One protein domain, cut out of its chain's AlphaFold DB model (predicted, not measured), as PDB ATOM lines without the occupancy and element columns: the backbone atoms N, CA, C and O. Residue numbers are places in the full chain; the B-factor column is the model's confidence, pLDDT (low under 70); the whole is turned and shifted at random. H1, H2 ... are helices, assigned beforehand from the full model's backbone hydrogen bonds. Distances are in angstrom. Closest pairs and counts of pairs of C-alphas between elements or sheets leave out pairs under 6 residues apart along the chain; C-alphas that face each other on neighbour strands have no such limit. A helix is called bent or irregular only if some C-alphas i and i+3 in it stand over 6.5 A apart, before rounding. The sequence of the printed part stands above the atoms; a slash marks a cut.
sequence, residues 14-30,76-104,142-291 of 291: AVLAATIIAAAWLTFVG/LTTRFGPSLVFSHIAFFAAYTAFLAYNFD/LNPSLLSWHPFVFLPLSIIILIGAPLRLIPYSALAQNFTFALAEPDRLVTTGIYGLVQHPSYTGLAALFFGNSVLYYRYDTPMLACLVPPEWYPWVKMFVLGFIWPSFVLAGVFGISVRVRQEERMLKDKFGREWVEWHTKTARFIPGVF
ATOM      1  N   ALA A  14     620.085 490.067 497.497       63.72
ATOM      2  CA  ALA A  14     620.633 491.204 498.218       63.72
ATOM      3  C   ALA A  14     621.145 492.285 497.251       63.72
ATOM      4  O   ALA A  14     620.872 493.471 497.439       63.72
ATOM      5  N   VAL A  15     621.825 491.876 496.173       68.44
ATOM      6  CA  VAL A  15     622.338 492.801 495.152       68.44
ATOM      7  C   VAL A  15     621.195 493.469 494.386       68.44
ATOM      8  O   VAL A  15     621.240 494.680 494.163       68.44
ATOM      9  N   LEU A  16     620.140 492.734 494.018       69.38
ATOM     10  CA  LEU A  16     618.985 493.331 493.349       69.38
ATOM     11  C   LEU A  16     618.265 494.345 494.253       69.38
ATOM     12  O   LEU A  16     617.975 495.459 493.815       69.38
ATOM     13  N   ALA A  17     618.027 493.997 495.518       67.75
ATOM     14  CA  ALA A  17     617.400 494.893 496.486       67.75
ATOM     15  C   ALA A  17     618.226 496.173 496.688       67.75
ATOM     16  O   ALA A  17     617.683 497.276 496.602       67.75
ATOM     17  N   ALA A  18     619.544 496.045 496.865       72.06
ATOM     18  CA  ALA A  18     620.452 497.186 496.960       72.06
ATOM     19  C   ALA A  18     620.411 498.063 495.697       72.06
ATOM     20  O   ALA A  18     620.403 499.289 495.798       72.06
ATOM     21  N   THR A  19     620.311 497.453 494.513       72.69
ATOM     22  CA  THR A  19     620.226 498.181 493.237       72.69
ATOM     23  C   THR A  19     618.914 498.958 493.111       72.69
ATOM     24  O   THR A  19     618.925 500.107 492.676       72.69
ATOM     25  N   ILE A  20     617.787 498.380 493.538       72.94
ATOM     26  CA  ILE A  20     616.483 499.066 493.557       72.94
ATOM     27  C   ILE A  20     616.507 500.242 494.541       72.94
ATOM     28  O   ILE A  20     616.027 501.325 494.208       72.94
ATOM     29  N   ILE A  21     617.103 500.063 495.724       74.19
ATOM     30  CA  ILE A  21     617.267 501.142 496.710       74.19
ATOM     31  C   ILE A  21     618.141 502.260 496.133       74.19
ATOM     32  O   ILE A  21     617.767 503.428 496.212       74.19
ATOM     33  N   ALA A  22     619.271 501.916 495.513       77.19
ATOM     34  CA  ALA A  22     620.160 502.888 494.885       77.19
ATOM     35  C   ALA A  22     619.460 503.646 493.746       77.19
ATOM     36  O   ALA A  22     619.558 504.869 493.675       77.19
ATOM     37  N   ALA A  23     618.699 502.955 492.896       74.12
ATOM     38  CA  ALA A  23     617.906 503.563 491.829       74.12
ATOM     39  C   ALA A  23     616.822 504.509 492.378       74.12
ATOM     40  O   ALA A  23     616.648 505.618 491.863       74.12
ATOM     41  N   ALA A  24     616.132 504.117 493.452       72.44
ATOM     42  CA  ALA A  24     615.153 504.963 494.134       72.44
ATOM     43  C   ALA A  24     615.814 506.200 494.763       72.44
ATOM     44  O   ALA A  24     615.293 507.308 494.640       72.44
ATOM     45  N   TRP A  25     616.990 506.038 495.374       75.62
ATOM     46  CA  TRP A  25     617.753 507.139 495.961       75.62
ATOM     47  C   TRP A  25     618.294 508.104 494.899       75.62
ATOM     48  O   TRP A  25     618.150 509.314 495.041       75.62
ATOM     49  N   LEU A  26     618.828 507.594 493.786       70.50
ATOM     50  CA  LEU A  26     619.236 508.408 492.637       70.50
ATOM     51  C   LEU A  26     618.055 509.157 492.021       70.50
ATOM     52  O   LEU A  26     618.195 510.310 491.622       70.50
ATOM     53  N   THR A  27     616.881 508.526 491.979       68.62
ATOM     54  CA  THR A  27     615.649 509.190 491.550       68.62
ATOM     55  C   THR A  27     615.281 510.309 492.523       68.62
ATOM     56  O   THR A  27     615.008 511.422 492.086       68.62
ATOM     57  N   PHE A  28     615.334 510.059 493.834       71.25
ATOM     58  CA  PHE A  28     615.093 511.081 494.853       71.25
ATOM     59  C   PHE A  28     616.030 512.277 494.667       71.25
ATOM     60  O   PHE A  28     615.550 513.383 494.436       71.25
ATOM     61  N   VAL A  29     617.345 512.047 494.648       68.75
ATOM     62  CA  VAL A  29     618.355 513.099 494.448       68.75
ATOM     63  C   VAL A  29     618.153 513.820 493.114       68.75
ATOM     64  O   VAL A  29     618.211 515.045 493.055       68.75
ATOM     65  N   GLY A  30     617.873 513.075 492.044       61.25
ATOM     66  CA  GLY A  30     617.662 513.624 490.711       61.25
ATOM     67  C   GLY A  30     616.458 514.561 490.632       61.25
ATOM     68  O   GLY A  30     616.487 515.511 489.851       61.25
ATOM     69  N   LEU A  76     601.787 523.848 490.100       50.28
ATOM     70  CA  LEU A  76     602.666 522.669 490.238       50.28
ATOM     71  C   LEU A  76     604.028 523.002 490.886       50.28
ATOM     72  O   LEU A  76     604.876 522.123 491.041       50.28
ATOM     73  N   THR A  77     604.262 524.272 491.217       44.09
ATOM     74  CA  THR A  77     605.388 524.821 491.993       44.09
ATOM     75  C   THR A  77     605.244 524.585 493.490       44.09
ATOM     76  O   THR A  77     606.228 524.696 494.219       44.09
ATOM     77  N   THR A  78     604.052 524.219 493.967       45.94
ATOM     78  CA  THR A  78     603.880 523.862 495.371       45.94
ATOM     79  C   THR A  78     604.684 522.605 495.704       45.94
ATOM     80  O   THR A  78     604.671 521.599 494.991       45.94
ATOM     81  N   ARG A  79     605.365 522.680 496.850       48.75
ATOM     82  CA  ARG A  79     606.182 521.667 497.546       48.75
ATOM     83  C   ARG A  79     605.605 520.237 497.551       48.75
ATOM     84  O   ARG A  79     606.331 519.285 497.816       48.75
ATOM     85  N   PHE A  80     604.314 520.088 497.258       41.00
ATOM     86  CA  PHE A  80     603.538 518.856 497.336       41.00
ATOM     87  C   PHE A  80     603.589 517.972 496.084       41.00
ATOM     88  O   PHE A  80     603.554 516.755 496.234       41.00
ATOM     89  N   GLY A  81     603.711 518.526 494.871       52.62
ATOM     90  CA  GLY A  81     603.664 517.734 493.627       52.62
ATOM     91  C   GLY A  81     604.785 516.687 493.529       52.62
ATOM     92  O   GLY A  81     604.498 515.494 493.427       52.62
ATOM     93  N   PRO A  82     606.061 517.101 493.649       52.97
ATOM     94  CA  PRO A  82     607.186 516.181 493.772       52.97
ATOM     95  C   PRO A  82     606.990 515.227 494.960       52.97
ATOM     96  O   PRO A  82     607.050 514.013 494.803       52.97
ATOM     97  N   SER A  83     606.681 515.758 496.145       50.41
ATOM     98  CA  SER A  83     606.622 514.973 497.384       50.41
ATOM     99  C   SER A  83     605.587 513.835 497.344       50.41
ATOM    100  O   SER A  83     605.878 512.736 497.814       50.41
ATOM    101  N   LEU A  84     604.428 514.045 496.708       56.84
ATOM    102  CA  LEU A  84     603.391 513.021 496.545       56.84
ATOM    103  C   LEU A  84     603.832 511.904 495.589       56.84
ATOM    104  O   LEU A  84     603.670 510.727 495.905       56.84
ATOM    105  N   VAL A  85     604.439 512.253 494.449       55.78
ATOM    106  CA  VAL A  85     604.973 511.265 493.497       55.78
ATOM    107  C   VAL A  85     606.108 510.460 494.145       55.78
ATOM    108  O   VAL A  85     606.117 509.236 494.039       55.78
ATOM    109  N   PHE A  86     607.009 511.107 494.897       56.25
ATOM    110  CA  PHE A  86     608.159 510.452 495.544       56.25
ATOM    111  C   PHE A  86     607.808 509.617 496.776       56.25
ATOM    112  O   PHE A  86     608.509 508.648 497.066       56.25
ATOM    113  N   SER A  87     606.714 509.928 497.473       61.78
ATOM    114  CA  SER A  87     606.237 509.108 498.591       61.78
ATOM    115  C   SER A  87     605.927 507.669 498.150       61.78
ATOM    116  O   SER A  87     606.288 506.725 498.850       61.78
ATOM    117  N   HIS A  88     605.375 507.489 496.945       61.97
ATOM    118  CA  HIS A  88     605.066 506.168 496.388       61.97
ATOM    119  C   HIS A  88     606.339 505.388 496.015       61.97
ATOM    120  O   HIS A  88     606.430 504.193 496.289       61.97
ATOM    121  N   ILE A  89     607.346 506.080 495.467       63.19
ATOM    122  CA  ILE A  89     608.676 505.533 495.129       63.19
ATOM    123  C   ILE A  89     609.370 504.996 496.389       63.19
ATOM    124  O   ILE A  89     609.825 503.851 496.422       63.19
ATOM    125  N   ALA A  90     609.417 505.808 497.449       64.44
ATOM    126  CA  ALA A  90     610.054 505.449 498.712       64.44
ATOM    127  C   ALA A  90     609.316 504.311 499.432       64.44
ATOM    128  O   ALA A  90     609.954 503.377 499.919       64.44
ATOM    129  N   PHE A  91     607.981 504.356 499.457       67.38
ATOM    130  CA  PHE A  91     607.155 503.303 500.047       67.38
ATOM    131  C   PHE A  91     607.369 501.960 499.343       67.38
ATOM    132  O   PHE A  91     607.601 500.945 500.000       67.38
ATOM    133  N   PHE A  92     607.368 501.950 498.010       64.38
ATOM    134  CA  PHE A  92     607.554 500.727 497.238       64.38
ATOM    135  C   PHE A  92     608.977 500.173 497.355       64.38
ATOM    136  O   PHE A  92     609.158 498.964 497.502       64.38
ATOM    137  N   ALA A  93     609.997 501.037 497.334       65.75
ATOM    138  CA  ALA A  93     611.383 500.627 497.551       65.75
ATOM    139  C   ALA A  93     611.576 500.026 498.953       65.75
ATOM    140  O   ALA A  93     612.167 498.954 499.082       65.75
ATOM    141  N   ALA A  94     611.013 500.659 499.987       67.81
ATOM    142  CA  ALA A  94     611.046 500.154 501.358       67.81
ATOM    143  C   ALA A  94     610.298 498.823 501.501       67.81
ATOM    144  O   ALA A  94     610.800 497.903 502.142       67.81
ATOM    145  N   TYR A  95     609.135 498.680 500.862       64.62
ATOM    146  CA  TYR A  95     608.366 497.440 500.881       64.62
ATOM    147  C   TYR A  95     609.071 496.309 500.119       64.62
ATOM    148  O   TYR A  95     609.139 495.181 500.599       64.62
ATOM    149  N   THR A  96     609.670 496.606 498.966       63.25
ATOM    150  CA  THR A  96     610.456 495.630 498.195       63.25
ATOM    151  C   THR A  96     611.689 495.183 498.975       63.25
ATOM    152  O   THR A  96     611.975 493.991 499.032       63.25
ATOM    153  N   ALA A  97     612.383 496.113 499.640       64.81
ATOM    154  CA  ALA A  97     613.502 495.803 500.525       64.81
ATOM    155  C   ALA A  97     613.060 494.969 501.736       64.81
ATOM    156  O   ALA A  97     613.720 493.995 502.093       64.81
ATOM    157  N   PHE A  98     611.914 495.302 502.334       67.31
ATOM    158  CA  PHE A  98     611.319 494.533 503.420       67.31
ATOM    159  C   PHE A  98     611.003 493.103 502.973       67.31
ATOM    160  O   PHE A  98     611.335 492.154 503.677       67.31
ATOM    161  N   LEU A  99     610.413 492.912 501.796       60.66
ATOM    162  CA  LEU A  99     610.142 491.576 501.281       60.66
ATOM    163  C   LEU A  99     611.418 490.821 500.915       60.66
ATOM    164  O   LEU A  99     611.536 489.660 501.282       60.66
ATOM    165  N   ALA A 100     612.399 491.466 500.283       60.88
ATOM    166  CA  ALA A 100     613.700 490.849 500.036       60.88
ATOM    167  C   ALA A 100     614.337 490.370 501.352       60.88
ATOM    168  O   ALA A 100     614.778 489.231 501.441       60.88
ATOM    169  N   TYR A 101     614.277 491.178 502.413       60.25
ATOM    170  CA  TYR A 101     614.774 490.809 503.741       60.25
ATOM    171  C   TYR A 101     613.974 489.681 504.418       60.25
ATOM    172  O   TYR A 101     614.536 488.874 505.153       60.25
ATOM    173  N   ASN A 102     612.654 489.621 504.216       55.78
ATOM    174  CA  ASN A 102     611.797 488.609 504.847       55.78
ATOM    175  C   ASN A 102     611.753 487.277 504.077       55.78
ATOM    176  O   ASN A 102     611.515 486.238 504.693       55.78
ATOM    177  N   PHE A 103     611.977 487.297 502.762       54.41
ATOM    178  CA  PHE A 103     611.879 486.130 501.883       54.41
ATOM    179  C   PHE A 103     613.245 485.614 501.386       54.41
ATOM    180  O   PHE A 103     613.275 484.575 500.730       54.41
ATOM    181  N   ASP A 104     614.369 486.262 501.729       54.91
ATOM    182  CA  ASP A 104     615.718 485.736 501.468       54.91
ATOM    183  C   ASP A 104     616.056 484.564 502.419       54.91
ATOM    184  O   ASP A 104     616.109 484.751 503.641       54.91
ATOM    185  N   LEU A 142     602.566 484.505 491.641       54.97
ATOM    186  CA  LEU A 142     603.904 484.719 492.206       54.97
ATOM    187  C   LEU A 142     604.935 483.966 491.368       54.97
ATOM    188  O   LEU A 142     605.026 482.740 491.428       54.97
ATOM    189  N   ASN A 143     605.717 484.709 490.590       52.84
ATOM    190  CA  ASN A 143     606.837 484.148 489.859       52.84
ATOM    191  C   ASN A 143     607.983 483.871 490.854       52.84
ATOM    192  O   ASN A 143     608.506 484.812 491.441       52.84
ATOM    193  N   PRO A 144     608.435 482.625 491.064       51.91
ATOM    194  CA  PRO A 144     609.569 482.346 491.956       51.91
ATOM    195  C   PRO A 144     610.861 483.077 491.534       51.91
ATOM    196  O   PRO A 144     611.771 483.257 492.338       51.91
ATOM    197  N   SER A 145     610.918 483.573 490.296       51.38
ATOM    198  CA  SER A 145     611.969 484.429 489.741       51.38
ATOM    199  C   SER A 145     611.736 485.936 489.961       51.38
ATOM    200  O   SER A 145     612.451 486.744 489.367       51.38
ATOM    201  N   LEU A 146     610.780 486.333 490.818       51.66
ATOM    202  CA  LEU A 146     610.377 487.717 491.171       51.66
ATOM    203  C   LEU A 146     611.552 488.664 491.469       51.66
ATOM    204  O   LEU A 146     611.460 489.883 491.356       51.66
ATOM    205  N   LEU A 147     612.636 488.047 491.895       54.78
ATOM    206  CA  LEU A 147     613.747 488.596 492.641       54.78
ATOM    207  C   LEU A 147     615.066 488.195 491.900       54.78
ATOM    208  O   LEU A 147     616.184 488.555 492.241       54.78
ATOM    209  N   SER A 148     614.953 487.485 490.773       61.88
ATOM    210  CA  SER A 148     616.068 487.243 489.852       61.88
ATOM    211  C   SER A 148     616.220 488.369 488.822       61.88
ATOM    212  O   SER A 148     615.263 489.072 488.488       61.88
ATOM    213  N   TRP A 149     617.432 488.511 488.283       63.88
ATOM    214  CA  TRP A 149     617.763 489.410 487.177       63.88
ATOM    215  C   TRP A 149     617.031 489.013 485.888       63.88
ATOM    216  O   TRP A 149     617.562 488.308 485.036       63.88
ATOM    217  N   HIS A 150     615.790 489.470 485.747       71.81
ATOM    218  CA  HIS A 150     614.991 489.310 484.536       71.81
ATOM    219  C   HIS A 150     615.161 490.540 483.622       71.81
ATOM    220  O   HIS A 150     615.303 491.649 484.143       71.81
ATOM    221  N   PRO A 151     615.076 490.420 482.280       74.44
ATOM    222  CA  PRO A 151     615.118 491.570 481.366       74.44
ATOM    223  C   PRO A 151     614.169 492.718 481.748       74.44
ATOM    224  O   PRO A 151     614.548 493.883 481.688       74.44
ATOM    225  N   PHE A 152     612.973 492.392 482.248       73.75
ATOM    226  CA  PHE A 152     611.989 493.365 482.753       73.75
ATOM    227  C   PHE A 152     612.425 494.147 484.006       73.75
ATOM    228  O   PHE A 152     611.779 495.126 484.351       73.75
ATOM    229  N   VAL A 153     613.500 493.739 484.680       74.88
ATOM    230  CA  VAL A 153     614.113 494.443 485.821       74.88
ATOM    231  C   VAL A 153     615.416 495.107 485.396       74.88
ATOM    232  O   VAL A 153     615.664 496.267 485.709       74.88
ATOM    233  N   PHE A 154     616.230 494.385 484.628       81.25
ATOM    234  CA  PHE A 154     617.511 494.876 484.142       81.25
ATOM    235  C   PHE A 154     617.357 496.110 483.242       81.25
ATOM    236  O   PHE A 154     618.071 497.090 483.432       81.25
ATOM    237  N   LEU A 155     616.405 496.090 482.302       85.75
ATOM    238  CA  LEU A 155     616.162 497.200 481.376       85.75
ATOM    239  C   LEU A 155     615.724 498.500 482.078       85.75
ATOM    240  O   LEU A 155     616.346 499.531 481.838       85.75
ATOM    241  N   PRO A 156     614.703 498.525 482.956       84.25
ATOM    242  CA  PRO A 156     614.347 499.767 483.638       84.25
ATOM    243  C   PRO A 156     615.433 500.253 484.607       84.25
ATOM    244  O   PRO A 156     615.643 501.461 484.708       84.25
ATOM    245  N   LEU A 157     616.162 499.353 485.279       82.62
ATOM    246  CA  LEU A 157     617.287 499.749 486.135       82.62
ATOM    247  C   LEU A 157     618.433 500.363 485.327       82.62
ATOM    248  O   LEU A 157     618.986 501.381 485.742       82.62
ATOM    249  N   SER A 158     618.767 499.797 484.165       86.06
ATOM    250  CA  SER A 158     619.801 500.357 483.294       86.06
ATOM    251  C   SER A 158     619.382 501.715 482.732       86.06
ATOM    252  O   SER A 158     620.194 502.635 482.728       86.06
ATOM    253  N   ILE A 159     618.107 501.899 482.369       88.25
ATOM    254  CA  ILE A 159     617.565 503.209 481.977       88.25
ATOM    255  C   ILE A 159     617.722 504.222 483.116       88.25
ATOM    256  O   ILE A 159     618.198 505.330 482.878       88.25
ATOM    257  N   ILE A 160     617.373 503.864 484.353       83.94
ATOM    258  CA  ILE A 160     617.497 504.769 485.507       83.94
ATOM    259  C   ILE A 160     618.961 505.142 485.762       83.94
ATOM    260  O   ILE A 160     619.274 506.324 485.897       83.94
ATOM    261  N   ILE A 161     619.854 504.153 485.823       84.19
ATOM    262  CA  ILE A 161     621.244 504.343 486.258       84.19
ATOM    263  C   ILE A 161     622.117 504.943 485.150       84.19
ATOM    264  O   ILE A 161     622.941 505.808 485.436       84.19
ATOM    265  N   LEU A 162     621.958 504.504 483.899       87.00
ATOM    266  CA  LEU A 162     622.840 504.895 482.795       87.00
ATOM    267  C   LEU A 162     622.334 506.112 482.017       87.00
ATOM    268  O   LEU A 162     623.136 506.813 481.409       87.00
ATOM    269  N   ILE A 163     621.023 506.368 482.018       87.50
ATOM    270  CA  ILE A 163     620.420 507.441 481.212       87.50
ATOM    271  C   ILE A 163     619.770 508.485 482.117       87.50
ATOM    272  O   ILE A 163     620.145 509.655 482.078       87.50
ATOM    273  N   GLY A 164     618.828 508.067 482.964       83.25
ATOM    274  CA  GLY A 164     618.027 508.953 483.800       83.25
ATOM    275  C   GLY A 164     618.866 509.785 484.764       83.25
ATOM    276  O   GLY A 164     618.810 511.014 484.728       83.25
ATOM    277  N   ALA A 165     619.676 509.130 485.598       80.12
ATOM    278  CA  ALA A 165     620.508 509.814 486.581       80.12
ATOM    279  C   ALA A 165     621.596 510.693 485.927       80.12
ATOM    280  O   ALA A 165     621.672 511.867 486.289       80.12
ATOM    281  N   PRO A 166     622.376 510.234 484.926       83.06
ATOM    282  CA  PRO A 166     623.386 511.080 484.291       83.06
ATOM    283  C   PRO A 166     622.793 512.297 483.574       83.06
ATOM    284  O   PRO A 166     623.261 513.410 483.800       83.06
ATOM    285  N   LEU A 167     621.724 512.136 482.784       82.44
ATOM    286  CA  LEU A 167     621.080 513.270 482.103       82.44
ATOM    287  C   LEU A 167     620.448 514.266 483.073       82.44
ATOM    288  O   LEU A 167     620.271 515.432 482.728       82.44
ATOM    289  N   ARG A 168     620.113 513.830 484.288       78.69
ATOM    290  CA  ARG A 168     619.600 514.717 485.325       78.69
ATOM    291  C   ARG A 168     620.725 515.439 486.065       78.69
ATOM    292  O   ARG A 168     620.605 516.637 486.289       78.69
ATOM    293  N   LEU A 169     621.809 514.733 486.396       73.62
ATOM    294  CA  LEU A 169     622.896 515.225 487.248       73.62
ATOM    295  C   LEU A 169     623.989 515.996 486.488       73.62
ATOM    296  O   LEU A 169     624.495 516.988 487.004       73.62
ATOM    297  N   ILE A 170     624.352 515.588 485.268       75.88
ATOM    298  CA  ILE A 170     625.408 516.243 484.470       75.88
ATOM    299  C   ILE A 170     625.060 517.707 484.150       75.88
ATOM    300  O   ILE A 170     625.921 518.573 484.304       75.88
ATOM    301  N   PRO A 171     623.816 518.054 483.765       68.75
ATOM    302  CA  PRO A 171     623.464 519.455 483.568       68.75
ATOM    303  C   PRO A 171     623.584 520.298 484.845       68.75
ATOM    304  O   PRO A 171     623.804 521.501 484.737       68.75
ATOM    305  N   TYR A 172     623.501 519.701 486.041       65.38
ATOM    306  CA  TYR A 172     623.712 520.429 487.298       65.38
ATOM    307  C   TYR A 172     625.169 520.815 487.509       65.38
ATOM    308  O   TYR A 172     625.437 521.921 487.969       65.38
ATOM    309  N   SER A 173     626.112 519.932 487.169       60.16
ATOM    310  CA  SER A 173     627.534 520.264 487.270       60.16
ATOM    311  C   SER A 173     627.950 521.273 486.197       60.16
ATOM    312  O   SER A 173     628.760 522.152 486.474       60.16
ATOM    313  N   ALA A 174     627.347 521.212 485.005       59.28
ATOM    314  CA  ALA A 174     627.599 522.169 483.926       59.28
ATOM    315  C   ALA A 174     626.986 523.561 484.179       59.28
ATOM    316  O   ALA A 174     627.542 524.565 483.740       59.28
ATOM    317  N   LEU A 175     625.851 523.639 484.884       58.56
ATOM    318  CA  LEU A 175     625.095 524.879 485.104       58.56
ATOM    319  C   LEU A 175     625.218 525.422 486.544       58.56
ATOM    320  O   LEU A 175     624.442 526.293 486.928       58.56
ATOM    321  N   ALA A 176     626.195 524.932 487.318       53.41
ATOM    322  CA  ALA A 176     626.332 525.016 488.781       53.41
ATOM    323  C   ALA A 176     626.097 526.383 489.471       53.41
ATOM    324  O   ALA A 176     625.852 526.397 490.673       53.41
ATOM    325  N   GLN A 177     626.143 527.518 488.761       49.28
ATOM    326  CA  GLN A 177     625.832 528.853 489.313       49.28
ATOM    327  C   GLN A 177     624.475 529.434 488.867       49.28
ATOM    328  O   GLN A 177     623.951 530.311 489.543       49.28
ATOM    329  N   ASN A 178     623.875 528.933 487.780       50.84
ATOM    330  CA  ASN A 178     622.611 529.437 487.220       50.84
ATOM    331  C   ASN A 178     621.445 528.439 487.371       50.84
ATOM    332  O   ASN A 178     620.317 528.752 486.991       50.84
ATOM    333  N   PHE A 179     621.690 527.225 487.884       49.75
ATOM    334  CA  PHE A 179     620.654 526.199 488.012       49.75
ATOM    335  C   PHE A 179     619.788 526.435 489.250       49.75
ATOM    336  O   PHE A 179     620.178 526.142 490.380       49.75
ATOM    337  N   THR A 180     618.567 526.906 489.031       50.03
ATOM    338  CA  THR A 180     617.520 526.948 490.050       50.03
ATOM    339  C   THR A 180     616.380 526.023 489.625       50.03
ATOM    340  O   THR A 180     615.972 525.991 488.472       50.03
ATOM    341  N   PHE A 181     615.895 525.194 490.555       48.00
ATOM    342  CA  PHE A 181     614.711 524.339 490.342       48.00
ATOM    343  C   PHE A 181     613.394 525.103 490.528       48.00
ATOM    344  O   PHE A 181     612.325 524.636 490.125       48.00
ATOM    345  N   ALA A 182     613.462 526.253 491.201       47.75
ATOM    346  CA  ALA A 182     612.442 527.273 491.056       47.75
ATOM    347  C   ALA A 182     612.545 527.812 489.629       47.75
ATOM    348  O   ALA A 182     613.639 527.861 489.079       47.75
ATOM    349  N   LEU A 183     611.416 528.191 489.039       51.72
ATOM    350  CA  LEU A 183     611.367 528.843 487.734       51.72
ATOM    351  C   LEU A 183     611.986 530.250 487.884       51.72
ATOM    352  O   LEU A 183     611.257 531.233 487.927       51.72
ATOM    353  N   ALA A 184     613.300 530.335 488.105       54.72
ATOM    354  CA  ALA A 184     614.016 531.585 488.292       54.72
ATOM    355  C   ALA A 184     614.666 531.972 486.973       54.72
ATOM    356  O   ALA A 184     615.181 531.139 486.229       54.72
ATOM    357  N   GLU A 185     614.592 533.256 486.678       60.44
ATOM    358  CA  GLU A 185     615.031 533.790 485.408       60.44
ATOM    359  C   GLU A 185     616.567 533.805 485.334       60.44
ATOM    360  O   GLU A 185     617.192 534.578 486.061       60.44
ATOM    361  N   PRO A 186     617.212 533.029 484.446       66.75
ATOM    362  CA  PRO A 186     618.673 532.989 484.381       66.75
ATOM    363  C   PRO A 186     619.231 534.303 483.822       66.75
ATOM    364  O   PRO A 186     618.597 534.926 482.975       66.75
ATOM    365  N   ASP A 187     620.414 534.737 484.260       67.88
ATOM    366  CA  ASP A 187     621.012 536.013 483.817       67.88
ATOM    367  C   ASP A 187     621.537 535.984 482.374       67.88
ATOM    368  O   ASP A 187     621.627 537.020 481.720       67.88
ATOM    369  N   ARG A 188     621.878 534.795 481.863       72.31
ATOM    370  CA  ARG A 188     622.383 534.588 480.497       72.31
ATOM    371  C   ARG A 188     621.855 533.293 479.891       72.31
ATOM    372  O   ARG A 188     621.705 532.300 480.608       72.31
ATOM    373  N   LEU A 189     621.643 533.287 478.577       79.19
ATOM    374  CA  LEU A 189     621.270 532.091 477.828       79.19
ATOM    375  C   LEU A 189     622.511 531.210 477.608       79.19
ATOM    376  O   LEU A 189     623.506 531.639 477.028       79.19
ATOM    377  N   VAL A 190     622.478 529.968 478.097       76.88
ATOM    378  CA  VAL A 190     623.581 529.011 477.923       76.88
ATOM    379  C   VAL A 190     623.285 528.124 476.721       76.88
ATOM    380  O   VAL A 190     622.369 527.311 476.757       76.88
ATOM    381  N   THR A 191     624.082 528.266 475.665       78.75
ATOM    382  CA  THR A 191     623.904 527.548 474.388       78.75
ATOM    383  C   THR A 191     625.068 526.610 474.057       78.75
ATOM    384  O   THR A 191     625.108 526.009 472.986       78.75
ATOM    385  N   THR A 192     626.033 526.466 474.969       75.75
ATOM    386  CA  THR A 192     627.253 525.678 474.764       75.75
ATOM    387  C   THR A 192     627.120 524.243 475.290       75.75
ATOM    388  O   THR A 192     626.343 523.946 476.200       75.75
ATOM    389  N   GLY A 193     627.895 523.321 474.708       79.12
ATOM    390  CA  GLY A 193     627.905 521.910 475.105       79.12
ATOM    391  C   GLY A 193     626.601 521.185 474.756       79.12
ATOM    392  O   GLY A 193     626.093 521.313 473.645       79.12
ATOM    393  N   ILE A 194     626.048 520.428 475.710       78.44
ATOM    394  CA  ILE A 194     624.792 519.674 475.527       78.44
ATOM    395  C   ILE A 194     623.616 520.594 475.151       78.44
ATOM    396  O   ILE A 194     622.774 520.197 474.344       78.44
ATOM    397  N   TYR A 195     623.592 521.833 475.657       78.31
ATOM    398  CA  TYR A 195     622.535 522.813 475.371       78.31
ATOM    399  C   TYR A 195     622.571 523.377 473.942       78.31
ATOM    400  O   TYR A 195     621.619 524.022 473.504       78.31
ATOM    401  N   GLY A 196     623.641 523.114 473.186       79.81
ATOM    402  CA  GLY A 196     623.697 523.393 471.749       79.81
ATOM    403  C   GLY A 196     622.969 522.348 470.900       79.81
ATOM    404  O   GLY A 196     622.698 522.596 469.731       79.81
ATOM    405  N   LEU A 197     622.646 521.184 471.475       83.06
ATOM    406  CA  LEU A 197     621.951 520.088 470.794       83.06
ATOM    407  C   LEU A 197     620.521 519.915 471.314       83.06
ATOM    408  O   LEU A 197     619.597 519.717 470.525       83.06
ATOM    409  N   VAL A 198     620.346 519.980 472.639       85.12
ATOM    410  CA  VAL A 198     619.080 519.699 473.325       85.12
ATOM    411  C   VAL A 198     618.750 520.815 474.309       85.12
ATOM    412  O   VAL A 198     619.569 521.154 475.157       85.12
ATOM    413  N   GLN A 199     617.528 521.338 474.242       85.06
ATOM    414  CA  GLN A 199     617.052 522.407 475.124       85.06
ATOM    415  C   GLN A 199     616.843 521.908 476.558       85.06
ATOM    416  O   GLN A 199     617.218 522.581 477.514       85.06
ATOM    417  N   HIS A 200     616.295 520.697 476.705       85.44
ATOM    418  CA  HIS A 200     615.799 520.168 477.978       85.44
ATOM    419  C   HIS A 200     616.420 518.814 478.377       85.44
ATOM    420  O   HIS A 200     615.682 517.880 478.703       85.44
ATOM    421  N   PRO A 201     617.764 518.661 478.416       84.31
ATOM    422  CA  PRO A 201     618.411 517.373 478.711       84.31
ATOM    423  C   PRO A 201     618.004 516.817 480.083       84.31
ATOM    424  O   PRO A 201     617.800 515.616 480.255       84.31
ATOM    425  N   SER A 202     617.801 517.715 481.050       81.88
ATOM    426  CA  SER A 202     617.400 517.370 482.410       81.88
ATOM    427  C   SER A 202     615.966 516.824 482.488       81.88
ATOM    428  O   SER A 202     615.700 515.900 483.258       81.88
ATOM    429  N   TYR A 203     615.047 517.329 481.654       82.56
ATOM    430  CA  TYR A 203     613.688 516.786 481.552       82.56
ATOM    431  C   TYR A 203     613.660 515.451 480.808       82.56
ATOM    432  O   TYR A 203     612.871 514.583 481.175       82.56
ATOM    433  N   THR A 204     614.548 515.237 479.830       85.62
ATOM    434  CA  THR A 204     614.747 513.913 479.214       85.62
ATOM    435  C   THR A 204     615.215 512.895 480.259       85.62
ATOM    436  O   THR A 204     614.664 511.797 480.342       85.62
ATOM    437  N   GLY A 205     616.157 513.277 481.131       83.25
ATOM    438  CA  GLY A 205     616.562 512.464 482.283       83.25
ATOM    439  C   GLY A 205     615.405 512.188 483.249       83.25
ATOM    440  O   GLY A 205     615.193 511.045 483.654       83.25
ATOM    441  N   LEU A 206     614.596 513.204 483.559       80.19
ATOM    442  CA  LEU A 206     613.407 513.060 484.406       80.19
ATOM    443  C   LEU A 206     612.367 512.102 483.802       80.19
ATOM    444  O   LEU A 206     611.814 511.273 484.522       80.19
ATOM    445  N   ALA A 207     612.130 512.173 482.492       84.81
ATOM    446  CA  ALA A 207     611.234 511.264 481.782       84.81
ATOM    447  C   ALA A 207     611.753 509.817 481.811       84.81
ATOM    448  O   ALA A 207     610.979 508.896 482.071       84.81
ATOM    449  N   ALA A 208     613.062 509.610 481.624       86.12
ATOM    450  CA  ALA A 208     613.691 508.293 481.718       86.12
ATOM    451  C   ALA A 208     613.591 507.700 483.136       86.12
ATOM    452  O   ALA A 208     613.223 506.534 483.291       86.12
ATOM    453  N   LEU A 209     613.844 508.511 484.174       80.88
ATOM    454  CA  LEU A 209     613.644 508.116 485.572       80.88
ATOM    455  C   LEU A 209     612.188 507.722 485.827       80.88
ATOM    456  O   LEU A 209     611.924 506.680 486.425       80.88
ATOM    457  N   PHE A 210     611.241 508.533 485.362       82.00
ATOM    458  CA  PHE A 210     609.818 508.292 485.562       82.00
ATOM    459  C   PHE A 210     609.348 507.007 484.870       82.00
ATOM    460  O   PHE A 210     608.691 506.172 485.493       82.00
ATOM    461  N   PHE A 211     609.745 506.805 483.611       85.31
ATOM    462  CA  PHE A 211     609.406 505.609 482.850       85.31
ATOM    463  C   PHE A 211     610.003 504.345 483.481       85.31
ATOM    464  O   PHE A 211     609.258 503.404 483.761       85.31
ATOM    465  N   GLY A 212     611.307 504.343 483.786       83.88
ATOM    466  CA  GLY A 212     611.980 503.198 484.404       83.88
ATOM    467  C   GLY A 212     611.356 502.803 485.745       83.88
ATOM    468  O   GLY A 212     611.068 501.629 485.973       83.88
ATOM    469  N   ASN A 213     611.051 503.782 486.601       78.25
ATOM    470  CA  ASN A 213     610.383 503.527 487.877       78.25
ATOM    471  C   ASN A 213     608.946 503.022 487.685       78.25
ATOM    472  O   ASN A 213     608.527 502.098 488.377       78.25
ATOM    473  N   SER A 214     608.197 503.560 486.714       80.81
ATOM    474  CA  SER A 214     606.832 503.096 486.441       80.81
ATOM    475  C   SER A 214     606.794 501.609 486.060       80.81
ATOM    476  O   SER A 214     605.946 500.869 486.548       80.81
ATOM    477  N   VAL A 215     607.757 501.136 485.265       82.19
ATOM    478  CA  VAL A 215     607.837 499.721 484.875       82.19
ATOM    479  C   VAL A 215     608.184 498.835 486.074       82.19
ATOM    480  O   VAL A 215     607.626 497.750 486.204       82.19
ATOM    481  N   LEU A 216     609.062 499.297 486.972       76.25
ATOM    482  CA  LEU A 216     609.420 498.553 488.185       76.25
ATOM    483  C   LEU A 216     608.255 498.457 489.182       76.25
ATOM    484  O   LEU A 216     608.072 497.410 489.799       76.25
ATOM    485  N   TYR A 217     607.464 499.522 489.331       72.88
ATOM    486  CA  TYR A 217     606.393 499.599 490.334       72.88
ATOM    487  C   TYR A 217     605.090 498.949 489.901       72.88
ATOM    488  O   TYR A 217     604.448 498.267 490.694       72.88
ATOM    489  N   TYR A 218     604.703 499.132 488.642       73.25
ATOM    490  CA  TYR A 218     603.426 498.636 488.128       73.25
ATOM    491  C   TYR A 218     603.529 497.235 487.515       73.25
ATOM    492  O   TYR A 218     602.629 496.771 486.816       73.25
ATOM    493  N   ARG A 219     604.629 496.535 487.797       72.94
ATOM    494  CA  ARG A 219     604.854 495.158 487.376       72.94
ATOM    495  C   ARG A 219     603.821 494.241 488.064       72.94
ATOM    496  O   ARG A 219     603.635 494.281 489.280       72.94
ATOM    497  N   TYR A 220     603.100 493.439 487.280       61.97
ATOM    498  CA  TYR A 220     601.915 492.680 487.727       61.97
ATOM    499  C   TYR A 220     602.225 491.466 488.613       61.97
ATOM    500  O   TYR A 220     601.358 490.975 489.332       61.97
ATOM    501  N   ASP A 221     603.452 490.969 488.544       59.00
ATOM    502  CA  ASP A 221     604.015 489.923 489.391       59.00
ATOM    503  C   ASP A 221     604.707 490.519 490.623       59.00
ATOM    504  O   ASP A 221     605.504 489.852 491.270       59.00
ATOM    505  N   THR A 222     604.436 491.780 490.976       62.41
ATOM    506  CA  THR A 222     604.989 492.337 492.209       62.41
ATOM    507  C   THR A 222     604.392 491.650 493.429       62.41
ATOM    508  O   THR A 222     603.182 491.408 493.505       62.41
ATOM    509  N   PRO A 223     605.231 491.370 494.435       56.88
ATOM    510  CA  PRO A 223     604.789 490.662 495.623       56.88
ATOM    511  C   PRO A 223     603.810 491.506 496.447       56.88
ATOM    512  O   PRO A 223     602.995 490.931 497.155       56.88
ATOM    513  N   MET A 224     603.790 492.842 496.291       59.38
ATOM    514  CA  MET A 224     602.717 493.696 496.833       59.38
ATOM    515  C   MET A 224     601.337 493.222 496.385       59.38
ATOM    516  O   MET A 224     600.464 493.000 497.213       59.38
ATOM    517  N   LEU A 225     601.129 493.079 495.074       62.66
ATOM    518  CA  LEU A 225     599.818 492.728 494.533       62.66
ATOM    519  C   LEU A 225     599.506 491.255 494.771       62.66
ATOM    520  O   LEU A 225     598.373 490.910 495.083       62.66
ATOM    521  N   ALA A 226     600.509 490.386 494.672       62.41
ATOM    522  CA  ALA A 226     600.283 488.958 494.809       62.41
ATOM    523  C   ALA A 226     600.101 488.501 496.271       62.41
ATOM    524  O   ALA A 226     599.293 487.610 496.514       62.41
ATOM    525  N   CYS A 227     600.796 489.113 497.240       60.72
ATOM    526  CA  CYS A 227     600.735 488.731 498.658       60.72
ATOM    527  C   CYS A 227     599.678 489.489 499.480       60.72
ATOM    528  O   CYS A 227     599.364 489.059 500.594       60.72
ATOM    529  N   LEU A 228     599.172 490.628 498.991       66.69
ATOM    530  CA  LEU A 228     598.218 491.469 499.728       66.69
ATOM    531  C   LEU A 228     596.773 491.322 499.229       66.69
ATOM    532  O   LEU A 228     595.841 491.596 499.981       66.69
ATOM    533  N   VAL A 229     596.578 490.880 497.985       68.75
ATOM    534  CA  VAL A 229     595.251 490.778 497.360       68.75
ATOM    535  C   VAL A 229     594.716 489.344 497.481       68.75
ATOM    536  O   VAL A 229     595.460 488.403 497.214       68.75
ATOM    537  N   PRO A 230     593.439 489.131 497.844       70.88
ATOM    538  CA  PRO A 230     592.822 487.806 497.798       70.88
ATOM    539  C   PRO A 230     592.824 487.212 496.374       70.88
ATOM    540  O   PRO A 230     592.632 487.964 495.412       70.88
ATOM    541  N   PRO A 231     592.961 485.884 496.197       70.19
ATOM    542  CA  PRO A 231     593.050 485.279 494.862       70.19
ATOM    543  C   PRO A 231     591.873 485.538 493.930       70.19
ATOM    544  O   PRO A 231     592.051 485.697 492.724       70.19
ATOM    545  N   GLU A 232     590.679 485.672 494.492       75.62
ATOM    546  CA  GLU A 232     589.454 485.983 493.754       75.62
ATOM    547  C   GLU A 232     589.484 487.388 493.123       75.62
ATOM    548  O   GLU A 232     588.907 487.625 492.063       75.62
ATOM    549  N   TRP A 233     590.202 488.326 493.749       73.62
ATOM    550  CA  TRP A 233     590.275 489.730 493.335       73.62
ATOM    551  C   TRP A 233     591.508 490.028 492.482       73.62
ATOM    552  O   TRP A 233     591.530 491.025 491.761       73.62
ATOM    553  N   TYR A 234     592.523 489.163 492.520       74.94
ATOM    554  CA  TYR A 234     593.772 489.339 491.783       74.94
ATOM    555  C   TYR A 234     593.601 489.645 490.280       74.94
ATOM    556  O   TYR A 234     594.209 490.618 489.823       74.94
ATOM    557  N   PRO A 235     592.781 488.918 489.488       81.06
ATOM    558  CA  PRO A 235     592.630 489.226 488.063       81.06
ATOM    559  C   PRO A 235     592.007 490.608 487.823       81.06
ATOM    560  O   PRO A 235     592.456 491.340 486.939       81.06
ATOM    561  N   TRP A 236     591.036 491.003 488.647       83.12
ATOM    562  CA  TRP A 236     590.406 492.320 488.578       83.12
ATOM    563  C   TRP A 236     591.390 493.424 488.941       83.12
ATOM    564  O   TRP A 236     591.569 494.367 488.173       83.12
ATOM    565  N   VAL A 237     592.096 493.287 490.064       81.25
ATOM    566  CA  VAL A 237     593.103 494.262 490.504       81.25
ATOM    567  C   VAL A 237     594.218 494.395 489.469       81.25
ATOM    568  O   VAL A 237     594.593 495.513 489.129       81.25
ATOM    569  N   LYS A 238     594.701 493.287 488.897       80.75
ATOM    570  CA  LYS A 238     595.690 493.308 487.812       80.75
ATOM    571  C   LYS A 238     595.194 494.114 486.610       80.75
ATOM    572  O   LYS A 238     595.935 494.952 486.101       80.75
ATOM    573  N   MET A 239     593.954 493.888 486.177       84.00
ATOM    574  CA  MET A 239     593.340 494.641 485.079       84.00
ATOM    575  C   MET A 239     593.200 496.129 485.411       84.00
ATOM    576  O   MET A 239     593.534 496.968 484.580       84.00
ATOM    577  N   PHE A 240     592.776 496.476 486.629       85.56
ATOM    578  CA  PHE A 240     592.661 497.873 487.049       85.56
ATOM    579  C   PHE A 240     594.017 498.581 487.119       85.56
ATOM    580  O   PHE A 240     594.154 499.714 486.653       85.56
ATOM    581  N   VAL A 241     595.037 497.905 487.650       83.38
ATOM    582  CA  VAL A 241     596.389 498.454 487.771       83.38
ATOM    583  C   VAL A 241     597.016 498.671 486.396       83.38
ATOM    584  O   VAL A 241     597.463 499.779 486.111       83.38
ATOM    585  N   LEU A 242     597.016 497.655 485.529       83.00
ATOM    586  CA  LEU A 242     597.639 497.744 484.203       83.00
ATOM    587  C   LEU A 242     596.825 498.580 483.209       83.00
ATOM    588  O   LEU A 242     597.407 499.236 482.352       83.00
ATOM    589  N   GLY A 243     595.495 498.547 483.303       84.56
ATOM    590  CA  GLY A 243     594.598 499.206 482.355       84.56
ATOM    591  C   GLY A 243     594.290 500.663 482.690       84.56
ATOM    592  O   GLY A 243     594.109 501.463 481.778       84.56
ATOM    593  N   PHE A 244     594.255 501.027 483.975       85.19
ATOM    594  CA  PHE A 244     593.835 502.367 484.394       85.19
ATOM    595  C   PHE A 244     594.889 503.078 485.231       85.19
ATOM    596  O   PHE A 244     595.311 504.171 484.859       85.19
ATOM    597  N   ILE A 245     595.338 502.483 486.337       83.81
ATOM    598  CA  ILE A 245     596.199 503.186 487.301       83.81
ATOM    599  C   ILE A 245     597.562 503.502 486.680       83.81
ATOM    600  O   ILE A 245     597.985 504.659 486.698       83.81
ATOM    601  N   TRP A 246     598.230 502.510 486.084       83.25
ATOM    602  CA  TRP A 246     599.544 502.699 485.474       83.25
ATOM    603  C   TRP A 246     599.511 503.682 484.296       83.25
ATOM    604  O   TRP A 246     600.268 504.656 484.344       83.25
ATOM    605  N   PRO A 247     598.618 503.545 483.291       86.44
ATOM    606  CA  PRO A 247     598.525 504.527 482.214       86.44
ATOM    607  C   PRO A 247     598.177 505.930 482.715       86.44
ATOM    608  O   PRO A 247     598.777 506.897 482.254       86.44
ATOM    609  N   SER A 248     597.273 506.057 483.693       84.50
ATOM    610  CA  SER A 248     596.916 507.360 484.274       84.50
ATOM    611  C   SER A 248     598.104 508.011 484.977       84.50
ATOM    612  O   SER A 248     598.324 509.211 484.823       84.50
ATOM    613  N   PHE A 249     598.906 507.229 485.705       83.00
ATOM    614  CA  PHE A 249     600.138 507.708 486.323       83.00
ATOM    615  C   PHE A 249     601.148 508.160 485.264       83.00
ATOM    616  O   PHE A 249     601.681 509.267 485.361       83.00
ATOM    617  N   VAL A 250     601.358 507.353 484.216       84.06
ATOM    618  CA  VAL A 250     602.255 507.696 483.104       84.06
ATOM    619  C   VAL A 250     601.818 509.005 482.436       84.06
ATOM    620  O   VAL A 250     602.623 509.924 482.277       84.06
ATOM    621  N   LEU A 251     600.528 509.125 482.115       85.56
ATOM    622  CA  LEU A 251     599.927 510.311 481.507       85.56
ATOM    623  C   LEU A 251     600.059 511.550 482.396       85.56
ATOM    624  O   LEU A 251     600.436 512.611 481.903       85.56
ATOM    625  N   ALA A 252     599.799 511.425 483.698       81.81
ATOM    626  CA  ALA A 252     599.939 512.527 484.645       81.81
ATOM    627  C   ALA A 252     601.387 513.036 484.722       81.81
ATOM    628  O   ALA A 252     601.611 514.248 484.747       81.81
ATOM    629  N   GLY A 253     602.375 512.135 484.701       79.25
ATOM    630  CA  GLY A 253     603.790 512.509 484.678       79.25
ATOM    631  C   GLY A 253     604.201 513.213 483.386       79.25
ATOM    632  O   GLY A 253     604.805 514.285 483.438       79.25
ATOM    633  N   VAL A 254     603.815 512.669 482.226       83.38
ATOM    634  CA  VAL A 254     604.067 513.296 480.914       83.38
ATOM    635  C   VAL A 254     603.410 514.673 480.837       83.38
ATOM    636  O   VAL A 254     604.039 515.635 480.388       83.38
ATOM    637  N   PHE A 255     602.173 514.797 481.318       81.25
ATOM    638  CA  PHE A 255     601.469 516.072 481.395       81.25
ATOM    639  C   PHE A 255     602.208 517.066 482.296       81.25
ATOM    640  O   PHE A 255     602.464 518.191 481.873       81.25
ATOM    641  N   GLY A 256     602.623 516.651 483.496       79.81
ATOM    642  CA  GLY A 256     603.380 517.492 484.425       79.81
ATOM    643  C   GLY A 256     604.695 518.008 483.833       79.81
ATOM    644  O   GLY A 256     604.970 519.206 483.906       79.81
ATOM    645  N   ILE A 257     605.474 517.136 483.181       81.12
ATOM    646  CA  ILE A 257     606.710 517.519 482.475       81.12
ATOM    647  C   ILE A 257     606.395 518.498 481.340       81.12
ATOM    648  O   ILE A 257     607.035 519.540 481.229       81.12
ATOM    649  N   SER A 258     605.369 518.213 480.536       80.50
ATOM    650  CA  SER A 258     604.972 519.062 479.406       80.50
ATOM    651  C   SER A 258     604.547 520.460 479.851       80.50
ATOM    652  O   SER A 258     604.891 521.452 479.208       80.50
ATOM    653  N   VAL A 259     603.808 520.559 480.959       78.69
ATOM    654  CA  VAL A 259     603.424 521.839 481.564       78.69
ATOM    655  C   VAL A 259     604.666 522.622 481.981       78.69
ATOM    656  O   VAL A 259     604.770 523.803 481.654       78.69
ATOM    657  N   ARG A 260     605.622 521.969 482.649       80.94
ATOM    658  CA  ARG A 260     606.856 522.612 483.116       80.94
ATOM    659  C   ARG A 260     607.731 523.109 481.973       80.94
ATOM    660  O   ARG A 260     608.108 524.274 481.982       80.94
ATOM    661  N   VAL A 261     607.953 522.280 480.957       83.69
ATOM    662  CA  VAL A 261     608.728 522.660 479.767       83.69
ATOM    663  C   VAL A 261     608.107 523.873 479.077       83.69
ATOM    664  O   VAL A 261     608.807 524.823 478.746       83.69
ATOM    665  N   ARG A 262     606.777 523.902 478.924       82.81
ATOM    666  CA  ARG A 262     606.083 525.055 478.325       82.81
ATOM    667  C   ARG A 262     606.207 526.322 479.165       82.81
ATOM    668  O   ARG A 262     606.293 527.404 478.596       82.81
ATOM    669  N   GLN A 263     606.169 526.213 480.491       79.69
ATOM    670  CA  GLN A 263     606.360 527.360 481.384       79.69
ATOM    671  C   GLN A 263     607.787 527.915 481.273       79.69
ATOM    672  O   GLN A 263     607.960 529.128 481.196       79.69
ATOM    673  N   GLU A 264     608.787 527.038 481.201       82.38
ATOM    674  CA  GLU A 264     610.196 527.411 481.064       82.38
ATOM    675  C   GLU A 264     610.509 528.025 479.697       82.38
ATOM    676  O   GLU A 264     611.079 529.110 479.634       82.38
ATOM    677  N   GLU A 265     610.053 527.413 478.601       86.62
ATOM    678  CA  GLU A 265     610.216 527.969 477.250       86.62
ATOM    679  C   GLU A 265     609.576 529.356 477.113       86.62
ATOM    680  O   GLU A 265     610.149 530.237 476.477       86.62
ATOM    681  N   ARG A 266     608.406 529.571 477.729       83.88
ATOM    682  CA  ARG A 266     607.742 530.884 477.743       83.88
ATOM    683  C   ARG A 266     608.564 531.914 478.512       83.88
ATOM    684  O   ARG A 266     608.826 532.979 477.972       83.88
ATOM    685  N   MET A 267     609.020 531.574 479.717       82.62
ATOM    686  CA  MET A 267     609.858 532.460 480.530       82.62
ATOM    687  C   MET A 267     611.162 532.838 479.808       82.62
ATOM    688  O   MET A 267     611.523 534.012 479.754       82.62
ATOM    689  N   LEU A 268     611.831 531.870 479.177       84.12
ATOM    690  CA  LEU A 268     613.047 532.125 478.402       84.12
ATOM    691  C   LEU A 268     612.777 532.992 477.165       84.12
ATOM    692  O   LEU A 268     613.565 533.891 476.863       84.12
ATOM    693  N   LYS A 269     611.660 532.760 476.466       86.38
ATOM    694  CA  LYS A 269     611.247 533.583 475.326       86.38
ATOM    695  C   LYS A 269     610.943 535.021 475.741       86.38
ATOM    696  O   LYS A 269     611.357 535.939 475.039       86.38
ATOM    697  N   ASP A 270     610.252 535.213 476.860       85.25
ATOM    698  CA  ASP A 270     609.890 536.538 477.366       85.25
ATOM    699  C   ASP A 270     611.134 537.331 477.803       85.25
ATOM    700  O   ASP A 270     611.212 538.532 477.551       85.25
ATOM    701  N   LYS A 271     612.143 536.660 478.384       83.88
ATOM    702  CA  LYS A 271     613.386 537.299 478.850       83.88
ATOM    703  C   LYS A 271     614.396 537.592 477.737       83.88
ATOM    704  O   LYS A 271     614.922 538.698 477.665       83.88
ATOM    705  N   PHE A 272     614.696 536.610 476.887       85.19
ATOM    706  CA  PHE A 272     615.780 536.710 475.894       85.19
ATOM    707  C   PHE A 272     615.287 537.033 474.476       85.19
ATOM    708  O   PHE A 272     616.089 537.319 473.583       85.19
ATOM    709  N   GLY A 273     613.972 536.994 474.237       90.06
ATOM    710  CA  GLY A 273     613.354 537.417 472.984       90.06
ATOM    711  C   GLY A 273     613.972 536.750 471.752       90.06
ATOM    712  O   GLY A 273     613.847 535.542 471.545       90.06
ATOM    713  N   ARG A 274     614.630 537.555 470.908       88.25
ATOM    714  CA  ARG A 274     615.173 537.123 469.609       88.25
ATOM    715  C   ARG A 274     616.304 536.100 469.737       88.25
ATOM    716  O   ARG A 274     616.351 535.170 468.938       88.25
ATOM    717  N   GLU A 275     617.159 536.233 470.750       87.12
ATOM    718  CA  GLU A 275     618.266 535.296 470.993       87.12
ATOM    719  C   GLU A 275     617.735 533.882 471.277       87.12
ATOM    720  O   GLU A 275     618.209 532.898 470.704       87.12
ATOM    721  N   TRP A 276     616.665 533.787 472.075       89.88
ATOM    722  CA  TRP A 276     615.994 532.519 472.346       89.88
ATOM    723  C   TRP A 276     615.356 531.922 471.092       89.88
ATOM    724  O   TRP A 276     615.469 530.722 470.877       89.88
ATOM    725  N   VAL A 277     614.715 532.731 470.238       90.00
ATOM    726  CA  VAL A 277     614.090 532.233 468.997       90.00
ATOM    727  C   VAL A 277     615.136 531.641 468.051       90.00
ATOM    728  O   VAL A 277     614.930 530.557 467.500       90.00
ATOM    729  N   GLU A 278     616.272 532.317 467.878       89.88
ATOM    730  CA  GLU A 278     617.359 531.843 467.015       89.88
ATOM    731  C   GLU A 278     617.984 530.542 467.531       89.88
ATOM    732  O   GLU A 278     618.279 529.644 466.739       89.88
ATOM    733  N   TRP A 279     618.145 530.415 468.847       88.31
ATOM    734  CA  TRP A 279     618.619 529.188 469.481       88.31
ATOM    735  C   TRP A 279     617.576 528.060 469.427       88.31
ATOM    736  O   TRP A 279     617.901 526.943 469.022       88.31
ATOM    737  N   HIS A 280     616.311 528.341 469.748       88.12
ATOM    738  CA  HIS A 280     615.213 527.365 469.766       88.12
ATOM    739  C   HIS A 280     614.981 526.733 468.390       88.12
ATOM    740  O   HIS A 280     614.701 525.544 468.294       88.12
ATOM    741  N   THR A 281     615.153 527.503 467.311       86.25
ATOM    742  CA  THR A 281     614.986 527.006 465.933       86.25
ATOM    743  C   THR A 281     616.087 526.015 465.531       86.25
ATOM    744  O   THR A 281     615.879 525.169 464.664       86.25
ATOM    745  N   LYS A 282     617.270 526.109 466.148       85.44
ATOM    746  CA  LYS A 282     618.449 525.292 465.818       85.44
ATOM    747  C   LYS A 282     618.624 524.081 466.735       85.44
ATOM    748  O   LYS A 282     619.508 523.268 466.488       85.44
ATOM    749  N   THR A 283     617.822 523.963 467.792       85.06
ATOM    750  CA  THR A 283     618.019 522.980 468.864       85.06
ATOM    751  C   THR A 283     616.795 522.098 469.063       85.06
ATOM    752  O   THR A 283     615.658 522.556 468.976       85.06
ATOM    753  N   ALA A 284     617.014 520.817 469.364       84.38
ATOM    754  CA  ALA A 284     615.926 519.881 469.625       84.38
ATOM    755  C   ALA A 284     615.370 520.060 471.045       84.38
ATOM    756  O   ALA A 284     616.120 520.335 471.981       84.38
ATOM    757  N   ARG A 285     614.066 519.840 471.249       82.31
ATOM    758  CA  ARG A 285     613.465 519.944 472.592       82.31
ATOM    759  C   ARG A 285     613.979 518.876 473.554       82.31
ATOM    760  O   ARG A 285     614.447 519.216 474.636       82.31
ATOM    761  N   PHE A 286     613.909 517.602 473.160       80.19
ATOM    762  CA  PHE A 286     614.197 516.467 474.051       80.19
ATOM    763  C   PHE A 286     615.225 515.483 473.493       80.19
ATOM    764  O   PHE A 286     616.120 515.061 474.226       80.19
ATOM    765  N   ILE A 287     615.090 515.103 472.219       77.69
ATOM    766  CA  ILE A 287     615.943 514.113 471.554       77.69
ATOM    767  C   ILE A 287     616.438 514.723 470.237       77.69
ATOM    768  O   ILE A 287     615.606 515.154 469.435       77.69
ATOM    769  N   PRO A 288     617.757 514.761 469.984       72.12
ATOM    770  CA  PRO A 288     618.294 515.228 468.709       72.12
ATOM    771  C   PRO A 288     617.685 514.457 467.529       72.12
ATOM    772  O   PRO A 288     617.693 513.228 467.525       72.12
ATOM    773  N   GLY A 289     617.158 515.173 466.533       60.94
ATOM    774  CA  GLY A 289     616.571 514.580 465.323       60.94
ATOM    775  C   GLY A 289     615.088 514.198 465.417       60.94
ATOM    776  O   GLY A 289     614.526 513.756 464.418       60.94
ATOM    777  N   VAL A 290     614.439 514.396 466.571       62.44
ATOM    778  CA  VAL A 290     612.980 514.287 466.727       62.44
ATOM    779  C   VAL A 290     612.431 515.688 467.011       62.44
ATOM    780  O   VAL A 290     612.740 516.267 468.055       62.44
ATOM    781  N   PHE A 291     611.680 516.241 466.052       45.00
ATOM    782  CA  PHE A 291     611.151 517.614 466.073       45.00
ATOM    783  C   PHE A 291     609.746 517.689 466.680       45.00
ATOM    784  O   PHE A 291     608.917 516.813 466.343       45.00
TER     785      PHE A 291
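This is residues 14 to 30, 76 to 104 and 142 to 291 of the 291 residues of an uncharacterized protein of Microdochium bolleyi (UniProt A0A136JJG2). What shape do these helices make? An elongated body of mostly lengthwise helices: H5 lies in the middle between H3 and the arm H7b of the long helix H7, while H1 packs on H3 with H2 at its side. H6 sits near one end; at the other, H8 folds back from H7b near H4 and the long loop 175 to 192. What is it made of? The printed part has 196 residues with eight named helices, H1 to H8 in chain order, and no named strand; its class is all helix. It is only just compact, close to loose, with a radius of gyration of the C-alphas of 19.4 A and spans of 62 by 33 by 32 A.

Is the longest helix straight? By its hydrogen bonds H7, residues 234 to 272, was assigned as one helix, but it is bent: C-alphas 243 and 246 are 6.8 A apart, and its arms H7a, residues 234 to 243, and H7b, residues 246 to 272, stand at a shallow tilt of 21 degrees. H7b touches the hub, H5, residues 201 to 217, opposite ways at 9 degrees, a shallow tilt, with C-alphas Tyr 203 and Ile 257 closest at 7.1 A. What else touches H5? H3, residues 151 to 174, assigned as one helix by its hydrogen bonds, is bent too, with C-alphas 162 and 165 6.6 A apart; its arms H3a, residues 151 to 162, and H3b, residues 165 to 174, touch H5, closest at C-alphas Pro 156 and Gly 212, 4.2 A, and Arg 168 and Ser 202, 4.5 A. H1, residues 14 to 30, and H2, residues 80 to 103, touch each other at a shallow tilt of 9 degrees, opposite ways, C-alphas Ala 17 and Ala 97 being closest at 5.7 A; H1, H2, H3a, H3b and H5 form a bundle, a group of helices side by side. Are the helix backbones complete? Every O i to N i+4 pair is within hydrogen-bond range in H1, H5, H7a, H7b and H6, residues 223 to 228; the figures are 18 of 20 in H2, 7 of 8 in H3a, 4 of 6 in H3b and 4 of 5 in H8, residues 274 to 282, while H4, residues 193 to 196, is too short for such a pair.

Where do the long helices run? H7b measures 38.9 A from C-alpha 246 to C-alpha 272 at (615.780, 536.710, 475.894), H2 34.1 A, H5 24.4 A and H1 23.8 A from C-alpha 14 at (620.633, 491.204, 498.218). Where does the last helix end? H8 ends with C-alpha 282 at (618.449, 525.292, 465.818); H7b and H8 touch only at the corner, only just, with 3 pairs of C-alphas within 8 A, the closest being Lys 269 and Trp 276, 5.7 A.

Is the printed part continuous? Residues 31 to 75 and 105 to 141 are not printed, with C-alpha gaps of 17.5 A and 15.0 A; the link H3 to H4 is long. Where is confidence low? The mean pLDDT of the printed part is 72.6, and 74 residues are under 70, among them 76 to 104 and 171 to 187.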